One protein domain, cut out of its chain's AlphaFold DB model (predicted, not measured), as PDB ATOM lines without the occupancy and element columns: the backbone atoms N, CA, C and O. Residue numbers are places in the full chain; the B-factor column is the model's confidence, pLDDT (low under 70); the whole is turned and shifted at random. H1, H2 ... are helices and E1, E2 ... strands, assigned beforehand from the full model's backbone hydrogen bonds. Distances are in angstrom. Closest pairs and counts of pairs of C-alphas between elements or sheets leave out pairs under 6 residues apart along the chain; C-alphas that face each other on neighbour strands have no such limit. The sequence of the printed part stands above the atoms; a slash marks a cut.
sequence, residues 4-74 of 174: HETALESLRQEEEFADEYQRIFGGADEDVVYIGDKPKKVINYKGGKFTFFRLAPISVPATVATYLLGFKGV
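AT A GLANCE: This is residues 4 to 74 of the 174 residues of an uncharacterized protein of Serratia sp. AS13 (UniProt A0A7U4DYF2). A long straight helix, H1, sticks out with its residues 4 to 20 as an arm from a small body of two two-stranded ribbons and one short helix. In the body the ribbons E1 with E4 and E2 with E3 come near each other around Tyr 34 and Phe 52, and the short helix H2 packs on E1. The printed part has 71 residues with two named helices and four named strands, in the order H1, E1, E2, E3, E4, H2; both sheets are antiparallel and the class is mixed, helices and strands. The whole is loose, with a radius of gyration of the C-alphas of 15.9 A, and spans 53 by 21 by 16 A, the arm making much of the length.

IN THESE COORDINATES: Find C-alpha 4 at (-28.714, 103.921, 64.054); from there H1, residues 4 to 25, runs 31.3 A to C-alpha 25 at (-20.522, 115.044, 35.960). Next look for E1, residues 29 to 34, 15.9 A long, and E2, residues 40 to 45, 16.3 A long. E3, residues 48 to 53, is 16.7 A long, and E4, residues 57 to 61, is 13.1 A long. H2, residues 62 to 69, is 10.3 A long and ends at C-alpha 69, (-19.939, 124.588, 23.543).

HOW THE PARTS SIT: Start at Phe 25, where H1 touches H2 with residues 24 to 25 alone. The closest C-alphas, of Phe 25 and Thr 63, are 6.3 A apart, and the helices run the same way at a steep tilt of 48 degrees. H1 is apart from E2 and E3. Go on to E1, antiparallel to E4 at 136 degrees; N 30 and O 60 are 2.8 A apart, within hydrogen-bond range. The closest C-alphas of E1 and H2, of Asp 29 and Ala 62, are 5.3 A apart. E2 and E3 form a hairpin, antiparallel at 161 degrees, with N 43 and O 50 within hydrogen-bond range at 2.8 A. Between the two sheets, look at the C-alphas of Tyr 34 and Phe 52, the closest of E1 and E3, at 6.1 A. E2 and E4 are apart. In H1 and H2 every O i to N i+4 pair is within hydrogen-bond range.

THE WHOLE: Look from His 4 to Asp 37 for the two C-alphas farthest apart, 53.7 A. Without residues 4 to 20, which stand free, the body has 54 residues and spans 33 by 18 by 17 A. The printed part has no cut, and the five links between named elements are tight. The mean pLDDT of the printed part is 87.4, no printed residue is under 70, and H1 has a mean of 80.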
ATOM      1  N   HIS A   4     -29.381 104.811  65.004       71.94
ATOM      2  CA  HIS A   4     -28.714 103.921  64.054       71.94
ATOM      3  C   HIS A   4     -29.453 103.792  62.707       71.94
ATOM      4  O   HIS A   4     -28.815 103.679  61.663       71.94
ATOM      5  N   GLU A   5     -30.789 103.820  62.704       75.06
ATOM      6  CA  GLU A   5     -31.584 103.784  61.465       75.06
ATOM      7  C   GLU A   5     -31.442 105.100  60.695       75.06
ATOM      8  O   GLU A   5     -31.264 105.083  59.481       75.06
ATOM      9  N   THR A   6     -31.425 106.232  61.403       79.94
ATOM     10  CA  THR A   6     -31.212 107.554  60.798       79.94
ATOM     11  C   THR A   6     -29.816 107.688  60.187       79.94
ATOM     12  O   THR A   6     -29.678 108.234  59.099       79.94
ATOM     13  N   ALA A   7     -28.776 107.162  60.842       80.50
ATOM     14  CA  ALA A   7     -27.416 107.188  60.300       80.50
ATOM     15  C   ALA A   7     -27.276 106.353  59.012       80.50
ATOM     16  O   ALA A   7     -26.636 106.795  58.058       80.50
ATOM     17  N   LEU A   8     -27.902 105.172  58.965       80.94
ATOM     18  CA  LEU A   8     -27.920 104.320  57.771       80.94
ATOM     19  C   LEU A   8     -28.679 104.966  56.605       80.94
ATOM     20  O   LEU A   8     -28.253 104.853  55.457       80.94
ATOM     21  N   GLU A   9     -29.785 105.650  56.890       81.75
ATOM     22  CA  GLU A   9     -30.575 106.342  55.871       81.75
ATOM     23  C   GLU A   9     -29.828 107.553  55.289       81.75
ATOM     24  O   GLU A   9     -29.840 107.747  54.075       81.75
ATOM     25  N   SER A  10     -29.088 108.298  56.119       82.62
ATOM     26  CA  SER A  10     -28.206 109.384  55.663       82.62
ATOM     27  C   SER A  10     -27.058 108.882  54.780       82.62
ATOM     28  O   SER A  10     -26.822 109.448  53.718       82.62
ATOM     29  N   LEU A  11     -26.377 107.796  55.170       82.38
ATOM     30  CA  LEU A  11     -25.296 107.208  54.364       82.38
ATOM     31  C   LEU A  11     -25.800 106.734  52.998       82.38
ATOM     32  O   LEU A  11     -25.160 106.971  51.978       82.38
ATOM     33  N   ARG A  12     -26.985 106.116  52.965       83.06
ATOM     34  CA  ARG A  12     -27.617 105.700  51.711       83.06
ATOM     35  C   ARG A  12     -27.952 106.893  50.812       83.06
ATOM     36  O   ARG A  12     -27.745 106.816  49.606       83.06
ATOM     37  N   GLN A  13     -28.449 107.992  51.381       81.94
ATOM     38  CA  GLN A  13     -28.700 109.223  50.623       81.94
ATOM     39  C   GLN A  13     -27.405 109.838  50.073       81.94
ATOM     40  O   GLN A  13     -27.402 110.340  48.950       81.94
ATOM     41  N   GLU A  14     -26.306 109.786  50.828       79.56
ATOM     42  CA  GLU A  14     -24.991 110.241  50.363       79.56
ATOM     43  C   GLU A  14     -24.461 109.387  49.201       79.56
ATOM     44  O   GLU A  14     -23.976 109.944  48.215       79.56
ATOM     45  N   GLU A  15     -24.599 108.058  49.271       81.38
ATOM     46  CA  GLU A  15     -24.224 107.148  48.178       81.38
ATOM     47  C   GLU A  15     -25.079 107.374  46.921       81.38
ATOM     48  O   GLU A  15     -24.540 107.508  45.822       81.38
ATOM     49  N   GLU A  16     -26.403 107.495  47.072       83.38
ATOM     50  CA  GLU A  16     -27.318 107.774  45.957       83.38
ATOM     51  C   GLU A  16     -27.001 109.127  45.290       83.38
ATOM     52  O   GLU A  16     -27.004 109.235  44.059       83.38
ATOM     53  N   PHE A  17     -26.651 110.147  46.082       79.88
ATOM     54  CA  PHE A  17     -26.223 111.451  45.576       79.88
ATOM     55  C   PHE A  17     -24.871 111.384  44.852       79.88
ATOM     56  O   PHE A  17     -24.706 112.008  43.802       79.88
ATOM     57  N   ALA A  18     -23.904 110.628  45.380       77.31
ATOM     58  CA  ALA A  18     -22.596 110.449  44.752       77.31
ATOM     59  C   ALA A  18     -22.714 109.740  43.393       77.31
ATOM     60  O   ALA A  18     -22.123 110.192  42.409       77.31
ATOM     61  N   ASP A  19     -23.542 108.698  43.312       81.31
ATOM     62  CA  ASP A  19     -23.837 107.986  42.069       81.31
ATOM     63  C   ASP A  19     -24.515 108.894  41.038       81.31
ATOM     64  O   ASP A  19     -24.167 108.880  39.853       81.31
ATOM     65  N   GLU A  20     -25.483 109.710  41.464       81.06
ATOM     66  CA  GLU A  20     -26.136 110.680  40.587       81.06
ATOM     67  C   GLU A  20     -25.149 111.751  40.101       81.06
ATOM     68  O   GLU A  20     -25.095 112.055  38.904       81.06
ATOM     69  N   TYR A  21     -24.310 112.273  40.998       78.62
ATOM     70  CA  TYR A  21     -23.282 113.249  40.659       78.62
ATOM     71  C   TYR A  21     -22.285 112.677  39.649       78.62
ATOM     72  O   TYR A  21     -21.983 113.322  38.647       78.62
ATOM     73  N   GLN A  22     -21.831 111.440  39.847       80.19
ATOM     74  CA  GLN A  22     -20.912 110.770  38.933       80.19
ATOM     75  C   GLN A  22     -21.573 110.395  37.600       80.19
ATOM     76  O   GLN A  22     -20.910 110.403  36.567       80.19
ATOM     77  N   ARG A  23     -22.886 110.146  37.559       79.06
ATOM     78  CA  ARG A  23     -23.622 109.995  36.290       79.06
ATOM     79  C   ARG A  23     -23.752 111.307  35.518       79.06
ATOM     80  O   ARG A  23     -23.764 111.283  34.290       79.06
ATOM     81  N   ILE A  24     -23.895 112.438  36.211       78.94
ATOM     82  CA  ILE A  24     -24.125 113.752  35.586       78.94
ATOM     83  C   ILE A  24     -22.818 114.455  35.208       78.94
ATOM     84  O   ILE A  24     -22.761 115.119  34.172       78.94
ATOM     85  N   PHE A  25     -21.806 114.351  36.064       83.88
ATOM     86  CA  PHE A  25     -20.522 115.044  35.960       83.88
ATOM     87  C   PHE A  25     -19.342 114.081  35.790       83.88
ATOM     88  O   PHE A  25     -18.195 114.513  35.829       83.88
ATOM     89  N   GLY A  26     -19.590 112.784  35.613       76.06
ATOM     90  CA  GLY A  26     -18.538 111.825  35.299       76.06
ATOM     91  C   GLY A  26     -17.993 112.003  33.885       76.06
ATOM     92  O   GLY A  26     -18.688 112.451  32.972       76.06
ATOM     93  N   GLY A  27     -16.734 111.616  33.710       79.31
ATOM     94  CA  GLY A  27     -15.995 111.744  32.457       79.31
ATOM     95  C   GLY A  27     -14.636 112.397  32.679       79.31
ATOM     96  O   GLY A  27     -14.297 112.777  33.797       79.31
ATOM     97  N   ALA A  28     -13.848 112.502  31.612       84.06
ATOM     98  CA  ALA A  28     -12.681 113.371  31.629       84.06
ATOM     99  C   ALA A  28     -13.155 114.828  31.584       84.06
ATOM    100  O   ALA A  28     -14.096 115.150  30.855       84.06
ATOM    101  N   ASP A  29     -12.519 115.696  32.361       89.25
ATOM    102  CA  ASP A  29     -12.786 117.121  32.246       89.25
ATOM    103  C   ASP A  29     -12.257 117.661  30.908       89.25
ATOM    104  O   ASP A  29     -11.268 117.173  30.354       89.25
ATOM    105  N   GLU A  30     -12.915 118.699  30.405       91.69
ATOM    106  CA  GLU A  30     -12.540 119.426  29.202       91.69
ATOM    107  C   GLU A  30     -12.370 120.915  29.505       91.69
ATOM    108  O   GLU A  30     -13.143 121.518  30.258       91.69
ATOM    109  N   ASP A  31     -11.378 121.534  28.864       93.31
ATOM    110  CA  ASP A  31     -11.134 122.964  29.000       93.31
ATOM    111  C   ASP A  31     -12.046 123.782  28.080       93.31
ATOM    112  O   ASP A  31     -11.968 123.718  26.845       93.31
ATOM    113  N   VAL A  32     -12.851 124.648  28.691       93.69
ATOM    114  CA  VAL A  32     -13.735 125.585  27.992       93.69
ATOM    115  C   VAL A  32     -13.340 127.019  28.318       93.69
ATOM    116  O   VAL A  32     -12.998 127.351  29.454       93.69
ATOM    117  N   VAL A  33     -13.421 127.900  27.319       93.81
ATOM    118  CA  VAL A  33     -13.144 129.330  27.475       93.81
ATOM    119  C   VAL A  33     -14.397 130.161  27.238       93.81
ATOM    120  O   VAL A  33     -15.114 129.978  26.255       93.81
ATOM    121  N   TYR A  34     -14.636 131.133  28.117       94.06
ATOM    122  CA  TYR A  34     -15.673 132.144  27.932       94.06
ATOM    123  C   TYR A  34     -15.170 133.295  27.045       94.06
ATOM    124  O   TYR A  34     -14.220 133.995  27.403       94.06
ATOM    125  N   ILE A  35     -15.834 133.517  25.908       91.25
ATOM    126  CA  ILE A  35     -15.466 134.512  24.881       91.25
ATOM    127  C   ILE A  35     -16.472 135.664  24.738       91.25
ATOM    128  O   ILE A  35     -16.276 136.548  23.908       91.25
ATOM    129  N   GLY A  36     -17.531 135.691  25.549       88.81
ATOM    130  CA  GLY A  36     -18.522 136.771  25.499       88.81
ATOM    131  C   GLY A  36     -17.982 138.131  25.963       88.81
ATOM    132  O   GLY A  36     -16.831 138.269  26.368       88.81
ATOM    133  N   ASP A  37     -18.835 139.154  25.940       88.31
ATOM    134  CA  ASP A  37     -18.397 140.549  26.138       88.31
ATOM    135  C   ASP A  37     -18.091 140.930  27.591       88.31
ATOM    136  O   ASP A  37     -17.352 141.880  27.855       88.31
ATOM    137  N   LYS A  38     -18.668 140.212  28.560       92.25
ATOM    138  CA  LYS A  38     -18.526 140.541  29.984       92.25
ATOM    139  C   LYS A  38     -17.201 139.997  30.528       92.25
ATOM    140  O   LYS A  38     -16.693 139.006  30.022       92.25
ATOM    141  N   PRO A  39     -16.642 140.581  31.601       90.75
ATOM    142  CA  PRO A  39     -15.416 140.062  32.218       90.75
ATOM    143  C   PRO A  39     -15.621 138.713  32.927       90.75
ATOM    144  O   PRO A  39     -14.671 137.955  33.112       90.75
ATOM    145  N   LYS A  40     -16.857 138.412  33.337       94.44
ATOM    146  CA  LYS A  40     -17.215 137.226  34.117       94.44
ATOM    147  C   LYS A  40     -18.583 136.695  33.701       94.44
ATOM    148  O   LYS A  40     -19.515 137.478  33.492       94.44
ATOM    149  N   LYS A  41     -18.728 135.372  33.673       94.50
ATOM    150  CA  LYS A  41     -19.999 134.664  33.488       94.50
ATOM    151  C   LYS A  41     -20.146 133.586  34.557       94.50
ATOM    152  O   LYS A  41     -19.210 132.849  34.823       94.50
ATOM    153  N   VAL A  42     -21.319 133.494  35.174       95.38
ATOM    154  CA  VAL A  42     -21.662 132.397  36.091       95.38
ATOM    155  C   VAL A  42     -22.738 131.555  35.422       95.38
ATOM    156  O   VAL A  42     -23.704 132.115  34.897       95.38
ATOM    157  N   ILE A  43     -22.553 130.239  35.418       94.00
ATOM    158  CA  ILE A  43     -23.485 129.259  34.869       94.00
ATOM    159  C   ILE A  43     -23.874 128.295  35.980       94.00
ATOM    160  O   ILE A  43     -23.009 127.735  36.648       94.00
ATOM    161  N   ASN A  44     -25.177 128.096  36.148       93.44
ATOM    162  CA  ASN A  44     -25.703 127.029  36.982       93.44
ATOM    163  C   ASN A  44     -26.150 125.897  36.056       93.44
ATOM    164  O   ASN A  44     -26.952 126.133  35.151       93.44
ATOM    165  N   TYR A  45     -25.630 124.694  36.265       89.81
ATOM    166  CA  TYR A  45     -25.980 123.513  35.487       89.81
ATOM    167  C   TYR A  45     -26.198 122.336  36.434       89.81
ATOM    168  O   TYR A  45     -25.277 121.949  37.146       89.81
ATOM    169  N   LYS A  46     -27.431 121.809  36.459       87.00
ATOM    170  CA  LYS A  46     -27.858 120.670  37.298       87.00
ATOM    171  C   LYS A  46     -27.339 120.742  38.747       87.00
ATOM    172  O   LYS A  46     -26.706 119.822  39.239       87.00
ATOM    173  N   GLY A  47     -27.551 121.884  39.407       84.44
ATOM    174  CA  GLY A  47     -27.113 122.125  40.792       84.44
ATOM    175  C   GLY A  47     -25.646 122.555  40.951       84.44
ATOM    176  O   GLY A  47     -25.314 123.200  41.941       84.44
ATOM    177  N   GLY A  48     -24.789 122.307  39.957       85.12
ATOM    178  CA  GLY A  48     -23.410 122.793  39.923       85.12
ATOM    179  C   GLY A  48     -23.318 124.266  39.517       85.12
ATOM    180  O   GLY A  48     -24.041 124.725  38.630       85.12
ATOM    181  N   LYS A  49     -22.407 125.015  40.146       92.38
ATOM    182  CA  LYS A  49     -22.155 126.435  39.858       92.38
ATOM    183  C   LYS A  49     -20.750 126.628  39.297       92.38
ATOM    184  O   LYS A  49     -19.764 126.506  40.016       92.38
ATOM    185  N   PHE A  50     -20.673 127.029  38.035       92.75
ATOM    186  CA  PHE A  50     -19.432 127.233  37.294       92.75
ATOM    187  C   PHE A  50     -19.208 128.723  37.042       92.75
ATOM    188  O   PHE A  50     -20.098 129.434  36.569       92.75
ATOM    189  N   THR A  51     -18.020 129.221  37.377       94.44
ATOM    190  CA  THR A  51     -17.660 130.633  37.208       94.44
ATOM    191  C   THR A  51     -16.554 130.766  36.182       94.44
ATOM    192  O   THR A  51     -15.457 130.284  36.417       94.44
ATOM    193  N   PHE A  52     -16.829 131.493  35.105       94.56
ATOM    194  CA  PHE A  52     -15.907 131.728  34.006       94.56
ATOM    195  C   PHE A  52     -15.402 133.162  33.986       94.56
ATOM    196  O   PHE A  52     -16.198 134.106  33.988       94.56
ATOM    197  N   PHE A  53     -14.085 133.320  33.915       93.00
ATOM    198  CA  PHE A  53     -13.447 134.589  33.585       93.00
ATOM    199  C   PHE A  53     -13.209 134.665  32.080       93.00
ATOM    200  O   PHE A  53     -12.930 133.662  31.422       93.00
ATOM    201  N   ARG A  54     -13.369 135.862  31.520       91.50
ATOM    202  CA  ARG A  54     -13.254 136.079  30.079       91.50
ATOM    203  C   ARG A  54     -11.847 135.727  29.591       91.50
ATOM    204  O   ARG A  54     -10.871 136.204  30.163       91.50
ATOM    205  N   LEU A  55     -11.766 134.943  28.516       87.88
ATOM    206  CA  LEU A  55     -10.522 134.467  27.893       87.88
ATOM    207  C   LEU A  55      -9.618 133.617  28.806       87.88
ATOM    208  O   LEU A  55      -8.453 133.402  28.474       87.88
ATOM    209  N   ALA A  56     -10.138 133.116  29.930       88.75
ATOM    210  CA  ALA A  56      -9.432 132.183  30.802       88.75
ATOM    211  C   ALA A  56     -10.003 130.761  30.625       88.75
ATOM    212  O   ALA A  56     -11.225 130.601  30.717       88.75
ATOM    213  N   PRO A  57      -9.159 129.745  30.365       92.00
ATOM    214  CA  PRO A  57      -9.600 128.356  30.296       92.00
ATOM    215  C   PRO A  57      -9.967 127.832  31.680       92.00
ATOM    216  O   PRO A  57      -9.274 128.113  32.661       92.00
ATOM    217  N   ILE A  58     -11.059 127.074  31.747       92.44
ATOM    218  CA  ILE A  58     -11.501 126.368  32.948       92.44
ATOM    219  C   ILE A  58     -11.854 124.934  32.573       92.44
ATOM    220  O   ILE A  58     -12.644 124.715  31.652       92.44
ATOM    221  N   SER A  59     -11.302 124.002  33.344       93.38
ATOM    222  CA  SER A  59     -11.607 122.576  33.292       93.38
ATOM    223  C   SER A  59     -13.001 122.338  33.871       93.38
ATOM    224  O   SER A  59     -13.279 122.720  35.013       93.38
ATOM    225  N   VAL A  60     -13.897 121.760  33.074       92.00
ATOM    226  CA  VAL A  60     -15.252 121.384  33.493       92.00
ATOM    227  C   VAL A  60     -15.568 119.963  33.040       92.00
ATOM    228  O   VAL A  60     -15.031 119.529  32.025       92.00
ATOM    229  N   PRO A  61     -16.496 119.255  33.702       92.56
ATOM    230  CA  PRO A  61     -16.903 117.924  33.260       92.56
ATOM    231  C   PRO A  61     -17.350 117.903  31.795       92.56
ATOM    232  O   PRO A  61     -18.065 118.813  31.365       92.56
ATOM    233  N   ALA A  62     -17.012 116.852  31.040       90.62
ATOM    234  CA  ALA A  62     -17.343 116.724  29.610       90.62
ATOM    235  C   ALA A  62     -18.823 117.004  29.281       90.62
ATOM    236  O   ALA A  62     -19.148 117.651  28.282       90.62
ATOM    237  N   THR A  63     -19.754 116.578  30.142       90.88
ATOM    238  CA  THR A  63     -21.190 116.861  29.972       90.88
ATOM    239  C   THR A  63     -21.500 118.359  30.047       90.88
ATOM    240  O   THR A  63     -22.328 118.869  29.290       90.88
ATOM    241  N   VAL A  64     -20.818 119.078  30.940       91.81
ATOM    242  CA  VAL A  64     -20.918 120.536  31.068       91.81
ATOM    243  C   VAL A  64     -20.248 121.206  29.874       91.81
ATOM    244  O   VAL A  64     -20.835 122.118  29.297       91.81
ATOM    245  N   ALA A  65     -19.070 120.738  29.455       92.50
ATOM    246  CA  ALA A  65     -18.375 121.268  28.285       92.50
ATOM    247  C   ALA A  65     -19.231 121.163  27.019       92.50
ATOM    248  O   ALA A  65     -19.462 122.168  26.350       92.50
ATOM    249  N   THR A  66     -19.811 119.989  26.765       91.56
ATOM    250  CA  THR A  66     -20.726 119.747  25.639       91.56
ATOM    251  C   THR A  66     -21.907 120.722  25.654       91.56
ATOM    252  O   THR A  66     -22.245 121.316  24.630       91.56
ATOM    253  N   TYR A  67     -22.517 120.937  26.825       92.38
ATOM    254  CA  TYR A  67     -23.603 121.906  26.984       92.38
ATOM    255  C   TYR A  67     -23.146 123.342  26.682       92.38
ATOM    256  O   TYR A  67     -23.827 124.073  25.960       92.38
ATOM    257  N   LEU A  68     -21.990 123.757  27.207       93.62
ATOM    258  CA  LEU A  68     -21.464 125.113  27.044       93.62
ATOM    259  C   LEU A  68     -21.049 125.409  25.600       93.62
ATOM    260  O   LEU A  68     -21.386 126.475  25.083       93.62
ATOM    261  N   LEU A  69     -20.376 124.468  24.938       92.44
ATOM    262  CA  LEU A  69     -19.939 124.588  23.543       92.44
ATOM    263  C   LEU A  69     -21.115 124.636  22.551       92.44
ATOM    264  O   LEU A  69     -20.955 125.107  21.425       92.44
ATOM    265  N   GLY A  70     -22.324 124.247  22.976       90.94
ATOM    266  CA  GLY A  70     -23.556 124.492  22.222       90.94
ATOM    267  C   GLY A  70     -23.878 125.984  22.031       90.94
ATOM    268  O   GLY A  70     -24.488 126.364  21.030       90.94
ATOM    269  N   PHE A  71     -23.429 126.858  22.940       90.25
ATOM    270  CA  PHE A  71     -23.630 128.309  22.853       90.25
ATOM    271  C   PHE A  71     -22.513 128.984  22.051       90.25
ATOM    272  O   PHE A  71     -21.653 129.690  22.597       90.25
ATOM    273  N   LYS A  72     -22.557 128.790  20.728       83.88
ATOM    274  CA  LYS A  72     -21.622 129.412  19.779       83.88
ATOM    275  C   LYS A  72     -21.547 130.931  19.996       83.88
ATOM    276  O   LYS A  72     -22.571 131.604  20.079       83.88
ATOM    277  N   GLY A  73     -20.330 131.464  20.102       84.12
ATOM    278  CA  GLY A  73     -20.069 132.895  20.329       84.12
ATOM    279  C   GLY A  73     -20.058 133.333  21.799       84.12
ATOM    280  O   GLY A  73     -19.676 134.465  22.090       84.12
ATOM    281  N   VAL A  74     -20.426 132.457  22.739       91.06
ATOM    282  CA  VAL A  74     -20.322 132.724  24.185       91.06
ATOM    283  C   VAL A  74     -19.215 131.884  24.805       91.06
ATOM    284  O   VAL A  74     -18.424 132.409  25.589       91.06
TER     285      VAL A  74